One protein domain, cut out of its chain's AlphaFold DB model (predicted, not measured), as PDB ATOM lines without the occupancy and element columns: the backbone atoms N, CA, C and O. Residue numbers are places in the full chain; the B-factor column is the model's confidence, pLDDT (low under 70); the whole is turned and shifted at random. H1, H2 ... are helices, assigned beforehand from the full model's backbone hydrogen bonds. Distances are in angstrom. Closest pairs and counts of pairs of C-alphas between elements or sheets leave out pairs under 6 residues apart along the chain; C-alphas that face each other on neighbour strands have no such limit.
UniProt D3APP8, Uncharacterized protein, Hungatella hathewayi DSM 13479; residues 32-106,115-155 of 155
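What this domain is: This is residues 32 to 106 and 115 to 155 of the 155 residues of an uncharacterized protein of Hungatella hathewayi DSM 13479 (UniProt D3APP8). Two helices steeply tilted to each other, H2 and H3, make the middle of a body of mostly crossed helices; the long H1 runs the opposite way to H2 in a widely spaced helical hairpin, H4 packs on H2 and H3 away from H1, and H5 packs with its residues 136 to 141 on both H2 and H3, meeting H2 at a corner near the first residues of each. Residues 32 to 38 of H1 and residues 149 to 155 stick out. The printed part has 116 residues with five named helices, H1 to H5 in chain order, and no named strand: all helix. It is compact, with a radius of gyration of the C-alphas of 15.0 A, and spans 47 by 33 by 25 A.

How they stand to each other: H1, residues 32 to 58, has a kink of 26 degrees near residue 46. It only just touches H2, residues 64 to 84, with 3 pairs of C-alphas within 8 A, closest Met 58 and Asn 67 at 6.0 A; they run opposite ways at a shallow tilt of 11 degrees. Residues 46 to 53 of H1 touch H3, residues 88 to 104, closest C-alphas Asn 50 and Leu 88 at 5.9 A. H2 and H3 touch, closest C-alphas Glu 78 and Leu 88 at 5.5 A. H4, residues 117 to 127, touches H3, closest C-alphas Phe 95 and Tyr 119 at 5.4 A, about perpendicular at 81 degrees. H5, residues 134 to 153, touches H3 at a steep tilt of 57 degrees, closest C-alphas Met 96 and Ser 141 at 5.6 A. H1 and H4 are apart. O i to N i+4 pairs are within hydrogen-bond range throughout H3, H4 and H5, and in 21 of 23 for H1 and 15 of 17 for H2.

Where its parts are: H1 measures 38.1 A from C-alpha 32 at (21.314, -2.254, 18.759), H2 29.8 A, H3 24.4 A, H4 15.4 A and H5 29.0 A, ending at C-alpha 153 (9.102, 36.640, 22.338).

The domain as a whole: The C-alphas farthest apart, Met 33 and Glu 135, are 47.3 A apart. Residues 107 to 114 are not printed; C-alphas 106 and 115 are 17.6 A apart across the cut. Of the links printed whole, none is long. pLDDT is under 70 at residues 101 to 106, 115, 154 and 155.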
ATOM      1  N   GLU A  32      20.375  -2.833  19.734       82.81
ATOM      2  CA  GLU A  32      21.314  -2.254  18.759       82.81
ATOM      3  C   GLU A  32      20.601  -1.760  17.498       82.81
ATOM      4  O   GLU A  32      20.944  -0.710  16.956       82.81
ATOM      5  N   MET A  33      19.578  -2.486  17.045       82.31
ATOM      6  CA  MET A  33      18.757  -2.056  15.914       82.31
ATOM      7  C   MET A  33      17.987  -0.766  16.216       82.31
ATOM      8  O   MET A  33      17.909   0.119  15.364       82.31
ATOM      9  N   LEU A  34      17.419  -0.656  17.421       83.12
ATOM     10  CA  LEU A  34      16.713   0.549  17.856       83.12
ATOM     11  C   LEU A  34      17.672   1.726  18.053       83.12
ATOM     12  O   LEU A  34      17.382   2.806  17.547       83.12
ATOM     13  N   SER A  35      18.815   1.516  18.713       85.19
ATOM     14  CA  SER A  35      19.852   2.537  18.901       85.19
ATOM     15  C   SER A  35      20.326   3.096  17.565       85.19
ATOM     16  O   SER A  35      20.263   4.304  17.354       85.19
ATOM     17  N   LYS A  36      20.654   2.226  16.604       84.94
ATOM     18  CA  LYS A  36      21.036   2.654  15.253       84.94
ATOM     19  C   LYS A  36      19.909   3.406  14.535       84.94
ATOM     20  O   LYS A  36      20.160   4.337  13.776       84.94
ATOM     21  N   GLY A  37      18.657   2.998  14.744       85.19
ATOM     22  CA  GLY A  37      17.496   3.708  14.211       85.19
ATOM     23  C   GLY A  37      17.369   5.128  14.767       85.19
ATOM     24  O   GLY A  37      17.069   6.046  14.006       85.19
ATOM     25  N   ILE A  38      17.625   5.309  16.065       87.31
ATOM     26  CA  ILE A  38      17.644   6.620  16.726       87.31
ATOM     27  C   ILE A  38      18.786   7.473  16.173       87.31
ATOM     28  O   ILE A  38      18.529   8.599  15.761       87.31
ATOM     29  N   GLU A  39      20.002   6.928  16.085       88.50
ATOM     30  CA  GLU A  39      21.175   7.623  15.531       88.50
ATOM     31  C   GLU A  39      20.923   8.113  14.100       88.50
ATOM     32  O   GLU A  39      21.150   9.280  13.804       88.50
ATOM     33  N   LEU A  40      20.365   7.264  13.228       88.31
ATOM     34  CA  LEU A  40      20.042   7.641  11.847       88.31
ATOM     35  C   LEU A  40      18.980   8.743  11.765       88.31
ATOM     36  O   LEU A  40      19.069   9.634  10.921       88.31
ATOM     37  N   GLN A  41      17.941   8.675  12.602       89.50
ATOM     38  CA  GLN A  41      16.917   9.723  12.636       89.50
ATOM     39  C   GLN A  41      17.476  11.034  13.181       89.50
ATOM     40  O   GLN A  41      17.159  12.093  12.644       89.50
ATOM     41  N   PHE A  42      18.318  10.956  14.212       90.50
ATOM     42  CA  PHE A  42      19.011  12.108  14.763       90.50
ATOM     43  C   PHE A  42      19.922  12.745  13.714       90.50
ATOM     44  O   PHE A  42      19.784  13.932  13.454       90.50
ATOM     45  N   GLU A  43      20.755  11.970  13.020       88.50
ATOM     46  CA  GLU A  43      21.645  12.480  11.971       88.50
ATOM     47  C   GLU A  43      20.885  13.232  10.869       88.50
ATOM     48  O   GLU A  43      21.247  14.356  10.512       88.50
ATOM     49  N   LEU A  44      19.782  12.657  10.380       88.69
ATOM     50  CA  LEU A  44      18.923  13.294   9.376       88.69
ATOM     51  C   LEU A  44      18.278  14.591   9.888       88.69
ATOM     52  O   LEU A  44      18.197  15.582   9.154       88.69
ATOM     53  N   ALA A  45      17.804  14.592  11.137       90.00
ATOM     54  CA  ALA A  45      17.219  15.774  11.760       90.00
ATOM     55  C   ALA A  45      18.270  16.879  11.947       90.00
ATOM     56  O   ALA A  45      18.027  18.026  11.569       90.00
ATOM     57  N   THR A  46      19.454  16.523  12.447       89.75
ATOM     58  CA  THR A  46      20.570  17.431  12.726       89.75
ATOM     59  C   THR A  46      21.067  18.129  11.466       89.75
ATOM     60  O   THR A  46      21.238  19.344  11.490       89.75
ATOM     61  N   GLN A  47      21.189  17.426  10.333       87.94
ATOM     62  CA  GLN A  47      21.576  18.048   9.055       87.94
ATOM     63  C   GLN A  47      20.640  19.197   8.652       87.94
ATOM     64  O   GLN A  47      21.086  20.247   8.188       87.94
ATOM     65  N   THR A  48      19.333  19.008   8.839       90.44
ATOM     66  CA  THR A  48      18.334  20.021   8.480       90.44
ATOM     67  C   THR A  48      18.293  21.144   9.514       90.44
ATOM     68  O   THR A  48      18.275  22.323   9.153       90.44
ATOM     69  N   HIS A  49      18.296  20.784  10.800       92.00
ATOM     70  CA  HIS A  49      18.213  21.730  11.911       92.00
ATOM     71  C   HIS A  49      19.432  22.651  11.969       92.00
ATOM     72  O   HIS A  49      19.264  23.867  12.012       92.00
ATOM     73  N   ASN A  50      20.648  22.102  11.896       93.31
ATOM     74  CA  ASN A  50      21.885  22.880  11.978       93.31
ATOM     75  C   ASN A  50      22.014  23.864  10.809       93.31
ATOM     76  O   ASN A  50      22.402  25.015  11.012       93.31
ATOM     77  N   LEU A  51      21.632  23.452   9.596       92.81
ATOM     78  CA  LEU A  51      21.657  24.324   8.421       92.81
ATOM     79  C   LEU A  51      20.667  25.487   8.554       92.81
ATOM     80  O   LEU A  51      21.006  26.635   8.252       92.81
ATOM     81  N   PHE A  52      19.452  25.206   9.030       93.81
ATOM     82  CA  PHE A  52      18.461  26.245   9.296       93.81
ATOM     83  C   PHE A  52      18.925  27.196  10.405       93.81
ATOM     84  O   PHE A  52      18.884  28.412  10.228       93.81
ATOM     85  N   TYR A  53      19.430  26.646  11.509       94.38
ATOM     86  CA  TYR A  53      19.959  27.404  12.636       94.38
ATOM     87  C   TYR A  53      21.073  28.370  12.208       94.38
ATOM     88  O   TYR A  53      20.968  29.570  12.467       94.38
ATOM     89  N   ARG A  54      22.089  27.878  11.482       94.75
ATOM     90  CA  ARG A  54      23.184  28.714  10.964       94.75
ATOM     91  C   ARG A  54      22.650  29.866  10.117       94.75
ATOM     92  O   ARG A  54      23.045  31.010  10.325       94.75
ATOM     93  N   LYS A  55      21.717  29.582   9.201       93.94
ATOM     94  CA  LYS A  55      21.118  30.605   8.335       93.94
ATOM     95  C   LYS A  55      20.417  31.699   9.146       93.94
ATOM     96  O   LYS A  55      20.638  32.875   8.877       93.94
ATOM     97  N   CYS A  56      19.615  31.321  10.140       92.56
ATOM     98  CA  CYS A  56      18.911  32.283  10.986       92.56
ATOM     99  C   CYS A  56      19.865  33.194  11.765       92.56
ATOM    100  O   CYS A  56      19.606  34.390  11.857       92.56
ATOM    101  N   ILE A  57      20.955  32.650  12.316       93.31
ATOM    102  CA  ILE A  57      21.934  33.462  13.048       93.31
ATOM    103  C   ILE A  57      22.698  34.384  12.100       93.31
ATOM    104  O   ILE A  57      22.840  35.562  12.399       93.31
ATOM    105  N   MET A  58      23.148  33.893  10.943       93.12
ATOM    106  CA  MET A  58      23.913  34.705   9.985       93.12
ATOM    107  C   MET A  58      23.133  35.917   9.460       93.12
ATOM    108  O   MET A  58      23.729  36.961   9.213       93.12
ATOM    109  N   GLU A  59      21.807  35.819   9.326       90.88
ATOM    110  CA  GLU A  59      20.946  36.969   8.994       90.88
ATOM    111  C   GLU A  59      20.925  38.039  10.105       90.88
ATOM    112  O   GLU A  59      20.572  39.191   9.857       90.88
ATOM    113  N   TYR A  60      21.315  37.659  11.321       90.44
ATOM    114  CA  TYR A  60      21.304  38.474  12.529       90.44
ATOM    115  C   TYR A  60      22.677  39.083  12.870       90.44
ATOM    116  O   TYR A  60      22.770  40.019  13.666       90.44
ATOM    117  N   LEU A  61      23.758  38.564  12.278       93.19
ATOM    118  CA  LEU A  61      25.118  39.019  12.552       93.19
ATOM    119  C   LEU A  61      25.451  40.285  11.739       93.19
ATOM    120  O   LEU A  61      25.314  40.297  10.516       93.19
ATOM    121  N   PRO A  62      25.940  41.364  12.381       89.06
ATOM    122  CA  PRO A  62      26.073  42.667  11.729       89.06
ATOM    123  C   PRO A  62      27.283  42.798  10.795       89.06
ATOM    124  O   PRO A  62      27.386  43.795  10.079       89.06
ATOM    125  N   THR A  63      28.237  41.860  10.820       93.75
ATOM    126  CA  THR A  63      29.486  41.973  10.050       93.75
ATOM    127  C   THR A  63      29.953  40.634   9.486       93.75
ATOM    128  O   THR A  63      29.756  39.584  10.097       93.75
ATOM    129  N   GLU A  64      30.674  40.686   8.361       93.69
ATOM    130  CA  GLU A  64      31.346  39.516   7.776       93.69
ATOM    131  C   GLU A  64      32.365  38.882   8.733       93.69
ATOM    132  O   GLU A  64      32.532  37.666   8.753       93.69
ATOM    133  N   LYS A  65      33.013  39.693   9.581       94.31
ATOM    134  CA  LYS A  65      33.954  39.196  10.589       94.31
ATOM    135  C   LYS A  65      33.249  38.302  11.614       94.31
ATOM    136  O   LYS A  65      33.738  37.215  11.909       94.31
ATOM    137  N   LEU A  66      32.078  38.720  12.102       94.81
ATOM    138  CA  LEU A  66      31.272  37.909  13.018       94.81
ATOM    139  C   LEU A  66      30.668  36.685  12.324       94.81
ATOM    140  O   LEU A  66      30.607  35.629  12.943       94.81
ATOM    141  N   ASN A  67      30.291  36.786  11.043       95.50
ATOM    142  CA  ASN A  67      29.883  35.619  10.252       95.50
ATOM    143  C   ASN A  67      31.004  34.575  10.156       95.50
ATOM    144  O   ASN A  67      30.744  33.379  10.302       95.50
ATOM    145  N   GLY A  68      32.243  35.016   9.917       95.75
ATOM    146  CA  GLY A  68      33.420  34.147   9.890       95.75
ATOM    147  C   GLY A  68      33.672  33.480  11.241       95.75
ATOM    148  O   GLY A  68      33.782  32.256  11.308       95.75
ATOM    149  N   LEU A  69      33.663  34.271  12.317       95.88
ATOM    150  CA  LEU A  69      33.834  33.788  13.687       95.88
ATOM    151  C   LEU A  69      32.757  32.767  14.084       95.88
ATOM    152  O   LEU A  69      33.076  31.688  14.577       95.88
ATOM    153  N   PHE A  70      31.484  33.078  13.828       96.69
ATOM    154  CA  PHE A  70      30.364  32.190  14.122       96.69
ATOM    155  C   PHE A  70      30.485  30.858  13.380       96.69
ATOM    156  O   PHE A  70      30.382  29.808  14.005       96.69
ATOM    157  N   ASN A  71      30.762  30.880  12.071       95.81
ATOM    158  CA  ASN A  71      30.933  29.645  11.303       95.81
ATOM    159  C   ASN A  71      32.114  28.820  11.809       95.81
ATOM    160  O   ASN A  71      31.990  27.606  11.936       95.81
ATOM    161  N   PHE A  72      33.225  29.472  12.155       95.25
ATOM    162  CA  PHE A  72      34.378  28.782  12.714       95.25
ATOM    163  C   PHE A  72      34.047  28.071  14.034       95.25
ATOM    164  O   PHE A  72      34.395  26.902  14.207       95.25
ATOM    165  N   ILE A  73      33.338  28.747  14.943       95.12
ATOM    166  CA  ILE A  73      32.880  28.143  16.199       95.12
ATOM    167  C   ILE A  73      31.902  27.000  15.912       95.12
ATOM    168  O   ILE A  73      32.057  25.912  16.465       95.12
ATOM    169  N   CYS A  74      30.940  27.201  15.008       95.44
ATOM    170  CA  CYS A  74      29.989  26.165  14.621       95.44
ATOM    171  C   CYS A  74      30.669  24.905  14.084       95.44
ATOM    172  O   CYS A  74      30.267  23.810  14.461       95.44
ATOM    173  N   ASP A  75      31.698  25.035  13.247       93.94
ATOM    174  CA  ASP A  75      32.409  23.884  12.679       93.94
ATOM    175  C   ASP A  75      33.097  23.040  13.767       93.94
ATOM    176  O   ASP A  75      33.145  21.811  13.672       93.94
ATOM    177  N   MET A  76      33.585  23.681  14.834       92.62
ATOM    178  CA  MET A  76      34.142  22.977  15.993       92.62
ATOM    179  C   MET A  76      33.050  22.334  16.853       92.62
ATOM    180  O   MET A  76      33.176  21.169  17.236       92.62
ATOM    181  N   LEU A  77      31.977  23.073  17.143       92.56
ATOM    182  CA  LEU A  77      30.894  22.607  18.011       92.56
ATOM    183  C   LEU A  77      30.033  21.522  17.364       92.56
ATOM    184  O   LEU A  77      29.517  20.670  18.069       92.56
ATOM    185  N   GLU A  78      29.894  21.497  16.042       90.69
ATOM    186  CA  GLU A  78      29.078  20.494  15.350       90.69
ATOM    187  C   GLU A  78      29.643  19.080  15.529       90.69
ATOM    188  O   GLU A  78      28.895  18.121  15.693       90.69
ATOM    189  N   SER A  79      30.970  18.945  15.611       85.12
ATOM    190  CA  SER A  79      31.592  17.654  15.930       85.12
ATOM    191  C   SER A  79      31.239  17.175  17.345       85.12
ATOM    192  O   SER A  79      31.023  15.980  17.540       85.12
ATOM    193  N   LEU A  80      31.156  18.101  18.309       84.06
ATOM    194  CA  LEU A  80      30.756  17.816  19.694       84.06
ATOM    195  C   LEU A  80      29.254  17.522  19.792       84.06
ATOM    196  O   LEU A  80      28.841  16.559  20.431       84.06
ATOM    197  N   SER A  81      28.433  18.284  19.068       85.00
ATOM    198  CA  SER A  81      26.979  18.119  19.063       85.00
ATOM    199  C   SER A  81      26.593  16.705  18.618       85.00
ATOM    200  O   SER A  81      25.734  16.056  19.214       85.00
ATOM    201  N   PHE A  82      27.276  16.179  17.595       81.69
ATOM    202  CA  PHE A  82      27.070  14.811  17.130       81.69
ATOM    203  C   PHE A  82      27.520  13.748  18.137       81.69
ATOM    204  O   PHE A  82      26.824  12.741  18.270       81.69
ATOM    205  N   SER A  83      28.651  13.937  18.829       82.38
ATOM    206  CA  SER A  83      29.126  12.954  19.815       82.38
ATOM    207  C   SER A  83      28.220  12.877  21.036       82.38
ATOM    208  O   SER A  83      28.005  11.787  21.569       82.38
ATOM    209  N   ASP A  84      27.667  14.018  21.437       82.19
ATOM    210  CA  ASP A  84      26.931  14.152  22.691       82.19
ATOM    211  C   ASP A  84      25.411  13.991  22.489       82.19
ATOM    212  O   ASP A  84      24.656  13.848  23.452       82.19
ATOM    213  N   GLY A  85      24.953  13.930  21.233       85.69
ATOM    214  CA  GLY A  85      23.540  13.764  20.884       85.69
ATOM    215  C   GLY A  85      22.723  15.051  21.026       85.69
ATOM    216  O   GLY A  85      21.513  14.987  21.260       85.69
ATOM    217  N   TYR A  86      23.371  16.207  20.876       88.81
ATOM    218  CA  TYR A  86      22.767  17.537  20.939       88.81
ATOM    219  C   TYR A  86      22.712  18.210  19.566       88.81
ATOM    220  O   TYR A  86      23.503  17.931  18.662       88.81
ATOM    221  N   TYR A  87      21.769  19.136  19.394       91.88
ATOM    222  CA  TYR A  87      21.787  20.011  18.227       91.88
ATOM    223  C   TYR A  87      22.859  21.089  18.390       91.88
ATOM    224  O   TYR A  87      23.170  21.515  19.502       91.88
ATOM    225  N   LEU A  88      23.371  21.609  17.271       93.56
ATOM    226  CA  LEU A  88      24.368  22.687  17.278       93.56
ATOM    227  C   LEU A  88      23.886  23.938  18.031       93.56
ATOM    228  O   LEU A  88      24.681  24.637  18.649       93.56
ATOM    229  N   GLU A  89      22.580  24.220  17.986       93.31
ATOM    230  CA  GLU A  89      21.986  25.334  18.730       93.31
ATOM    231  C   GLU A  89      22.193  25.192  20.245       93.31
ATOM    232  O   GLU A  89      22.408  26.200  20.919       93.31
ATOM    233  N   ASP A  90      22.117  23.972  20.776       90.75
ATOM    234  CA  ASP A  90      22.274  23.713  22.206       90.75
ATOM    235  C   ASP A  90      23.746  23.851  22.609       90.75
ATOM    236  O   ASP A  90      24.053  24.586  23.547       90.75
ATOM    237  N   GLU A  91      24.662  23.272  21.826       91.81
ATOM    238  CA  GLU A  91      26.111  23.447  22.015       91.81
ATOM    239  C   GLU A  91      26.524  24.919  21.989       91.81
ATOM    240  O   GLU A  91      27.318  25.371  22.813       91.81
ATOM    241  N   MET A  92      25.958  25.698  21.066       92.81
ATOM    242  CA  MET A  92      26.263  27.120  20.972       92.81
ATOM    243  C   MET A  92      25.757  27.898  22.193       92.81
ATOM    244  O   MET A  92      26.444  28.803  22.661       92.81
ATOM    245  N   LYS A  93      24.596  27.544  22.761       89.62
ATOM    246  CA  LYS A  93      24.116  28.155  24.013       89.62
ATOM    247  C   LYS A  93      25.063  27.865  25.174       89.62
ATOM    248  O   LYS A  93      25.370  28.784  25.928       89.62
ATOM    249  N   TYR A  94      25.541  26.626  25.294       87.81
ATOM    250  CA  TYR A  94      26.515  26.249  26.323       87.81
ATOM    251  C   TYR A  94      27.867  26.939  26.131       87.81
ATOM    252  O   TYR A  94      28.484  27.386  27.099       87.81
ATOM    253  N   PHE A  95      28.324  27.071  24.887       90.56
ATOM    254  CA  PHE A  95      29.541  27.811  24.584       90.56
ATOM    255  C   PHE A  95      29.409  29.286  24.988       90.56
ATOM    256  O   PHE A  95      30.259  29.793  25.717       90.56
ATOM    257  N   MET A  96      28.322  29.959  24.599       88.62
ATOM    258  CA  MET A  96      28.117  31.379  24.915       88.62
ATOM    259  C   MET A  96      27.941  31.624  26.417       88.62
ATOM    260  O   MET A  96      28.516  32.570  26.951       88.62
ATOM    261  N   SER A  97      27.244  30.739  27.137       82.81
ATOM    262  CA  SER A  97      27.164  30.846  28.598       82.81
ATOM    263  C   SER A  97      28.519  30.633  29.279       82.81
ATOM    264  O   SER A  97      28.778  31.246  30.311       82.81
ATOM    265  N   THR A  98      29.402  29.813  28.698       81.06
ATOM    266  CA  THR A  98      30.777  29.630  29.192       81.06
ATOM    267  C   THR A  98      31.612  30.893  28.982       81.06
ATOM    268  O   THR A  98      32.322  31.297  29.896       81.06
ATOM    269  N   VAL A  99      31.491  31.550  27.822       78.12
ATOM    270  CA  VAL A  99      32.149  32.844  27.548       78.12
ATOM    271  C   VAL A  99      31.700  33.907  28.552       78.12
ATOM    272  O   VAL A  99      32.524  34.635  29.103       78.12
ATOM    273  N   GLU A 100      30.398  33.982  28.838       71.12
ATOM    274  CA  GLU A 100      29.879  34.894  29.859       71.12
ATOM    275  C   GLU A 100      30.390  34.531  31.259       71.12
ATOM    276  O   GLU A 100      30.804  35.413  32.010       71.12
ATOM    277  N   ALA A 101      30.398  33.247  31.619       61.16
ATOM    278  CA  ALA A 101      30.882  32.788  32.916       61.16
ATOM    279  C   ALA A 101      32.373  33.092  33.125       61.16
ATOM    280  O   ALA A 101      32.731  33.552  34.204       61.16
ATOM    281  N   ASP A 102      33.220  32.918  32.107       62.84
ATOM    282  CA  ASP A 102      34.648  33.270  32.162       62.84
ATOM    283  C   ASP A 102      34.844  34.752  32.526       62.84
ATOM    284  O   ASP A 102      35.673  35.107  33.360       62.84
ATOM    285  N   ARG A 103      33.967  35.618  32.004       58.12
ATOM    286  CA  ARG A 103      33.941  37.049  32.326       58.12
ATOM    287  C   ARG A 103      33.467  37.351  33.753       58.12
ATOM    288  O   ARG A 103      33.899  38.341  34.343       58.12
ATOM    289  N   PHE A 104      32.536  36.564  34.296       46.69
ATOM    290  CA  PHE A 104      31.979  36.783  35.639       46.69
ATOM    291  C   PHE A 104      32.792  36.109  36.757       46.69
ATOM    292  O   PHE A 104      32.752  36.586  37.893       46.69
ATOM    293  N   PHE A 105      33.535  35.041  36.450       45.69
ATOM    294  CA  PHE A 105      34.189  34.161  37.425       45.69
ATOM    295  C   PHE A 105      35.717  34.154  37.371       45.69
ATOM    296  O   PHE A 105      36.326  33.204  37.857       45.69
ATOM    297  N   GLU A 106      36.365  35.258  36.988       48.72
ATOM    298  CA  GLU A 106      37.798  35.469  37.285       48.72
ATOM    299  C   GLU A 106      38.151  35.363  38.800       48.72
ATOM    300  O   GLU A 106      39.299  35.583  39.181       48.72
ATOM    301  N   ASN A 115      31.573  19.973  33.060       62.16
ATOM    302  CA  ASN A 115      32.266  19.701  31.783       62.16
ATOM    303  C   ASN A 115      32.453  20.873  30.771       62.16
ATOM    304  O   ASN A 115      32.443  20.659  29.561       62.16
ATOM    305  N   HIS A 116      32.678  22.109  31.233       70.56
ATOM    306  CA  HIS A 116      32.865  23.284  30.367       70.56
ATOM    307  C   HIS A 116      34.247  23.310  29.693       70.56
ATOM    308  O   HIS A 116      34.505  24.127  28.810       70.56
ATOM    309  N   GLN A 117      35.145  22.389  30.068       79.81
ATOM    310  CA  GLN A 117      36.516  22.305  29.550       79.81
ATOM    311  C   GLN A 117      36.577  22.232  28.022       79.81
ATOM    312  O   GLN A 117      37.524  22.743  27.423       79.81
ATOM    313  N   GLN A 118      35.593  21.603  27.376       85.38
ATOM    314  CA  GLN A 118      35.546  21.543  25.916       85.38
ATOM    315  C   GLN A 118      35.290  22.915  25.287       85.38
ATOM    316  O   GLN A 118      35.973  23.277  24.332       85.38
ATOM    317  N   TYR A 119      34.403  23.723  25.871       89.38
ATOM    318  CA  TYR A 119      34.099  25.069  25.384       89.38
ATOM    319  C   TYR A 119      35.259  26.039  25.618       89.38
ATOM    320  O   TYR A 119      35.578  26.824  24.728       89.38
ATOM    321  N   TYR A 120      35.979  25.911  26.737       86.81
ATOM    322  CA  TYR A 120      37.220  26.663  26.957       86.81
ATOM    323  C   TYR A 120      38.292  26.344  25.911       86.81
ATOM    324  O   TYR A 120      38.951  27.251  25.411       86.81
ATOM    325  N   LYS A 121      38.438  25.076  25.506       88.88
ATOM    326  CA  LYS A 121      39.359  24.705  24.416       88.88
ATOM    327  C   LYS A 121      38.934  25.304  23.079       88.88
ATOM    328  O   LYS A 121      39.787  25.748  22.318       88.88
ATOM    329  N   VAL A 122      37.634  25.324  22.788       91.06
ATOM    330  CA  VAL A 122      37.087  25.969  21.583       91.06
ATOM    331  C   VAL A 122      37.403  27.470  21.591       91.06
ATOM    332  O   VAL A 122      37.866  28.002  20.578       91.06
ATOM    333  N   LEU A 123      37.238  28.138  22.735       91.25
ATOM    334  CA  LEU A 123      37.596  29.547  22.916       91.25
ATOM    335  C   LEU A 123      39.102  29.775  22.725       91.25
ATOM    336  O   LEU A 123      39.505  30.620  21.929       91.25
ATOM    337  N   GLU A 124      39.941  28.964  23.371       90.38
ATOM    338  CA  GLU A 124      41.400  29.037  23.266       90.38
ATOM    339  C   GLU A 124      41.878  28.872  21.814       90.38
ATOM    340  O   GLU A 124      42.713  29.641  21.334       90.38
ATOM    341  N   ILE A 125      41.336  27.890  21.084       92.44
ATOM    342  CA  ILE A 125      41.650  27.661  19.666       92.44
ATOM    343  C   ILE A 125      41.218  28.859  18.812       92.44
ATOM    344  O   ILE A 125      41.943  29.248  17.895       92.44
ATOM    345  N   THR A 126      40.066  29.455  19.120       91.62
ATOM    346  CA  THR A 126      39.547  30.641  18.427       91.62
ATOM    347  C   THR A 126      40.475  31.836  18.585       91.62
ATOM    348  O   THR A 126      40.873  32.432  17.583       91.62
ATOM    349  N   LEU A 127      40.890  32.136  19.814       91.19
ATOM    350  CA  LEU A 127      41.753  33.279  20.118       91.19
ATOM    351  C   LEU A 127      43.195  33.072  19.627       91.19
ATOM    352  O   LEU A 127      43.853  34.020  19.198       91.19
ATOM    353  N   LYS A 128      43.679  31.823  19.576       91.88
ATOM    354  CA  LYS A 128      45.003  31.479  19.021       91.88
ATOM    355  C   LYS A 128      45.165  31.772  17.529       91.88
ATOM    356  O   LYS A 128      46.296  31.777  17.047       91.88
ATOM    357  N   ARG A 129      44.079  31.979  16.780       86.38
ATOM    358  CA  ARG A 129      44.157  32.286  15.343       86.38
ATOM    359  C   ARG A 129      44.596  33.719  15.042       86.38
ATOM    360  O   ARG A 129      44.820  34.004  13.871       86.38
ATOM    361  N   GLU A 130      44.671  34.603  16.042       84.56
ATOM    362  CA  GLU A 130      44.996  36.043  15.925       84.56
ATOM    363  C   GLU A 130      44.074  36.859  14.980       84.56
ATOM    364  O   GLU A 130      44.148  38.084  14.934       84.56
ATOM    365  N   GLU A 131      43.166  36.204  14.250       91.06
ATOM    366  CA  GLU A 131      42.131  36.792  13.389       91.06
ATOM    367  C   GLU A 131      40.941  37.337  14.200       91.06
ATOM    368  O   GLU A 131      40.263  38.276  13.769       91.06
ATOM    369  N   TYR A 132      40.711  36.761  15.384       92.81
ATOM    370  CA  TYR A 132      39.603  37.075  16.281       92.81
ATOM    371  C   TYR A 132      40.123  37.425  17.673       92.81
ATOM    372  O   TYR A 132      41.035  36.776  18.187       92.81
ATOM    373  N   THR A 133      39.533  38.447  18.281       91.38
ATOM    374  CA  THR A 133      39.842  38.914  19.634       91.38
ATOM    375  C   THR A 133      38.755  38.491  20.619       91.38
ATOM    376  O   THR A 133      37.651  38.110  20.227       91.38
ATOM    377  N   GLU A 134      39.036  38.612  21.916       90.12
ATOM    378  CA  GLU A 134      38.023  38.439  22.967       90.12
ATOM    379  C   GLU A 134      36.838  39.396  22.778       90.12
ATOM    380  O   GLU A 134      35.692  39.007  22.979       90.12
ATOM    381  N   GLU A 135      37.091  40.622  22.302       91.19
ATOM    382  CA  GLU A 135      36.039  41.593  21.983       91.19
ATOM    383  C   GLU A 135      35.121  41.102  20.853       91.19
ATOM    384  O   GLU A 135      33.908  41.312  20.918       91.19
ATOM    385  N   ASP A 136      35.663  40.420  19.836       93.31
ATOM    386  CA  ASP A 136      34.850  39.845  18.758       93.31
ATOM    387  C   ASP A 136      33.951  38.717  19.283       93.31
ATOM    388  O   ASP A 136      32.773  38.646  18.927       93.31
ATOM    389  N   VAL A 137      34.492  37.849  20.145       92.44
ATOM    390  CA  VAL A 137      33.736  36.750  20.771       92.44
ATOM    391  C   VAL A 137      32.662  37.300  21.711       92.44
ATOM    392  O   VAL A 137      31.526  36.830  21.689       92.44
ATOM    393  N   GLN A 138      32.976  38.345  22.473       90.62
ATOM    394  CA  GLN A 138      32.018  39.020  23.343       90.62
ATOM    395  C   GLN A 138      30.884  39.659  22.537       90.62
ATOM    396  O   GLN A 138      29.708  39.484  22.863       90.62
ATOM    397  N   LEU A 139      31.216  40.364  21.454       92.12
ATOM    398  CA  LEU A 139      30.219  40.963  20.572       92.12
ATOM    399  C   LEU A 139      29.334  39.896  19.915       92.12
ATOM    400  O   LEU A 139      28.127  40.109  19.754       92.12
ATOM    401  N   LEU A 140      29.910  38.743  19.559       93.88
ATOM    402  CA  LEU A 140      29.146  37.597  19.081       93.88
ATOM    403  C   LEU A 140      28.173  37.097  20.158       93.88
ATOM    404  O   LEU A 140      26.988  36.955  19.858       93.88
ATOM    405  N   SER A 141      28.637  36.906  21.398       91.62
ATOM    406  CA  SER A 141      27.801  36.460  22.525       91.62
ATOM    407  C   SER A 141      26.616  37.396  22.765       91.62
ATOM    408  O   SER A 141      25.467  36.958  22.797       91.62
ATOM    409  N   GLU A 142      26.859  38.707  22.815       90.19
ATOM    410  CA  GLU A 142      25.801  39.709  23.004       90.19
ATOM    411  C   GLU A 142      24.801  39.735  21.844       90.19
ATOM    412  O   GLU A 142      23.596  39.915  22.041       90.19
ATOM    413  N   THR A 143      25.284  39.561  20.612       91.44
ATOM    414  CA  THR A 143      24.415  39.491  19.428       91.44
ATOM    415  C   THR A 143      23.542  38.237  19.471       91.44
ATOM    416  O   THR A 143      22.347  38.294  19.178       91.44
ATOM    417  N   MET A 144      24.117  37.115  19.896       90.50
ATOM    418  CA  MET A 144      23.411  35.851  20.050       90.50
ATOM    419  C   MET A 144      22.382  35.869  21.181       90.50
ATOM    420  O   MET A 144      21.277  35.353  21.009       90.50
ATOM    421  N   GLN A 145      22.691  36.509  22.306       89.44
ATOM    422  CA  GLN A 145      21.742  36.697  23.399       89.44
ATOM    423  C   GLN A 145      20.503  37.467  22.924       89.44
ATOM    424  O   GLN A 145      19.378  37.012  23.134       89.44
ATOM    425  N   LYS A 146      20.698  38.570  22.187       89.75
ATOM    426  CA  LYS A 146      19.596  39.342  21.583       89.75
ATOM    427  C   LYS A 146      18.751  38.494  20.636       89.75
ATOM    428  O   LYS A 146      17.524  38.525  20.726       89.75
ATOM    429  N   TYR A 147      19.393  37.695  19.781       91.44
ATOM    430  CA  TYR A 147      18.690  36.760  18.902       91.44
ATOM    431  C   TYR A 147      17.780  35.806  19.696       91.44
ATOM    432  O   TYR A 147      16.605  35.641  19.357       91.44
ATOM    433  N   TYR A 148      18.288  35.194  20.771       89.56
ATOM    434  CA  TYR A 148      17.498  34.259  21.576       89.56
ATOM    435  C   TYR A 148      16.365  34.952  22.339       89.56
ATOM    436  O   TYR A 148      15.266  34.399  22.433       89.56
ATOM    437  N   GLU A 149      16.588  36.164  22.845       88.88
ATOM    438  CA  GLU A 149      15.538  36.966  23.476       88.88
ATOM    439  C   GLU A 149      14.394  37.288  22.510       88.88
ATOM    440  O   GLU A 149      13.226  37.215  22.896       88.88
ATOM    441  N   GLU A 150      14.697  37.635  21.259       88.06
ATOM    442  CA  GLU A 150      13.675  37.907  20.246       88.06
ATOM    443  C   GLU A 150      12.951  36.641  19.797       88.06
ATOM    444  O   GLU A 150      11.719  36.630  19.749       88.06
ATOM    445  N   LYS A 151      13.680  35.545  19.558       85.38
ATOM    446  CA  LYS A 151      13.092  34.236  19.233       85.38
ATOM    447  C   LYS A 151      12.079  33.796  20.297       85.38
ATOM    448  O   LYS A 151      10.994  33.333  19.952       85.38
ATOM    449  N   ASN A 152      12.392  34.000  21.578       80.56
ATOM    450  CA  ASN A 152      11.523  33.624  22.696       80.56
ATOM    451  C   ASN A 152      10.293  34.531  22.870       80.56
ATOM    452  O   ASN A 152       9.329  34.113  23.501       80.56
ATOM    453  N   LYS A 153      10.286  35.753  22.320       77.19
ATOM    454  CA  LYS A 153       9.102  36.640  22.338       77.19
ATOM    455  C   LYS A 153       8.043  36.247  21.304       77.19
ATOM    456  O   LYS A 153       6.904  36.697  21.403       77.19
ATOM    457  N   HIS A 154       8.425  35.461  20.300       58.19
ATOM    458  CA  HIS A 154       7.561  35.038  19.197       58.19
ATOM    459  C   HIS A 154       7.025  33.602  19.344       58.19
ATOM    460  O   HIS A 154       6.348  33.116  18.435       58.19
ATOM    461  N   HIS A 155       7.291  32.955  20.483       46.00
ATOM    462  CA  HIS A 155       6.750  31.655  20.892       46.00
ATOM    463  C   HIS A 155       5.798  31.803  22.081       46.00
ATOM    464  O   HIS A 155       4.821  31.021  22.122       46.00
TER     465      HIS A 155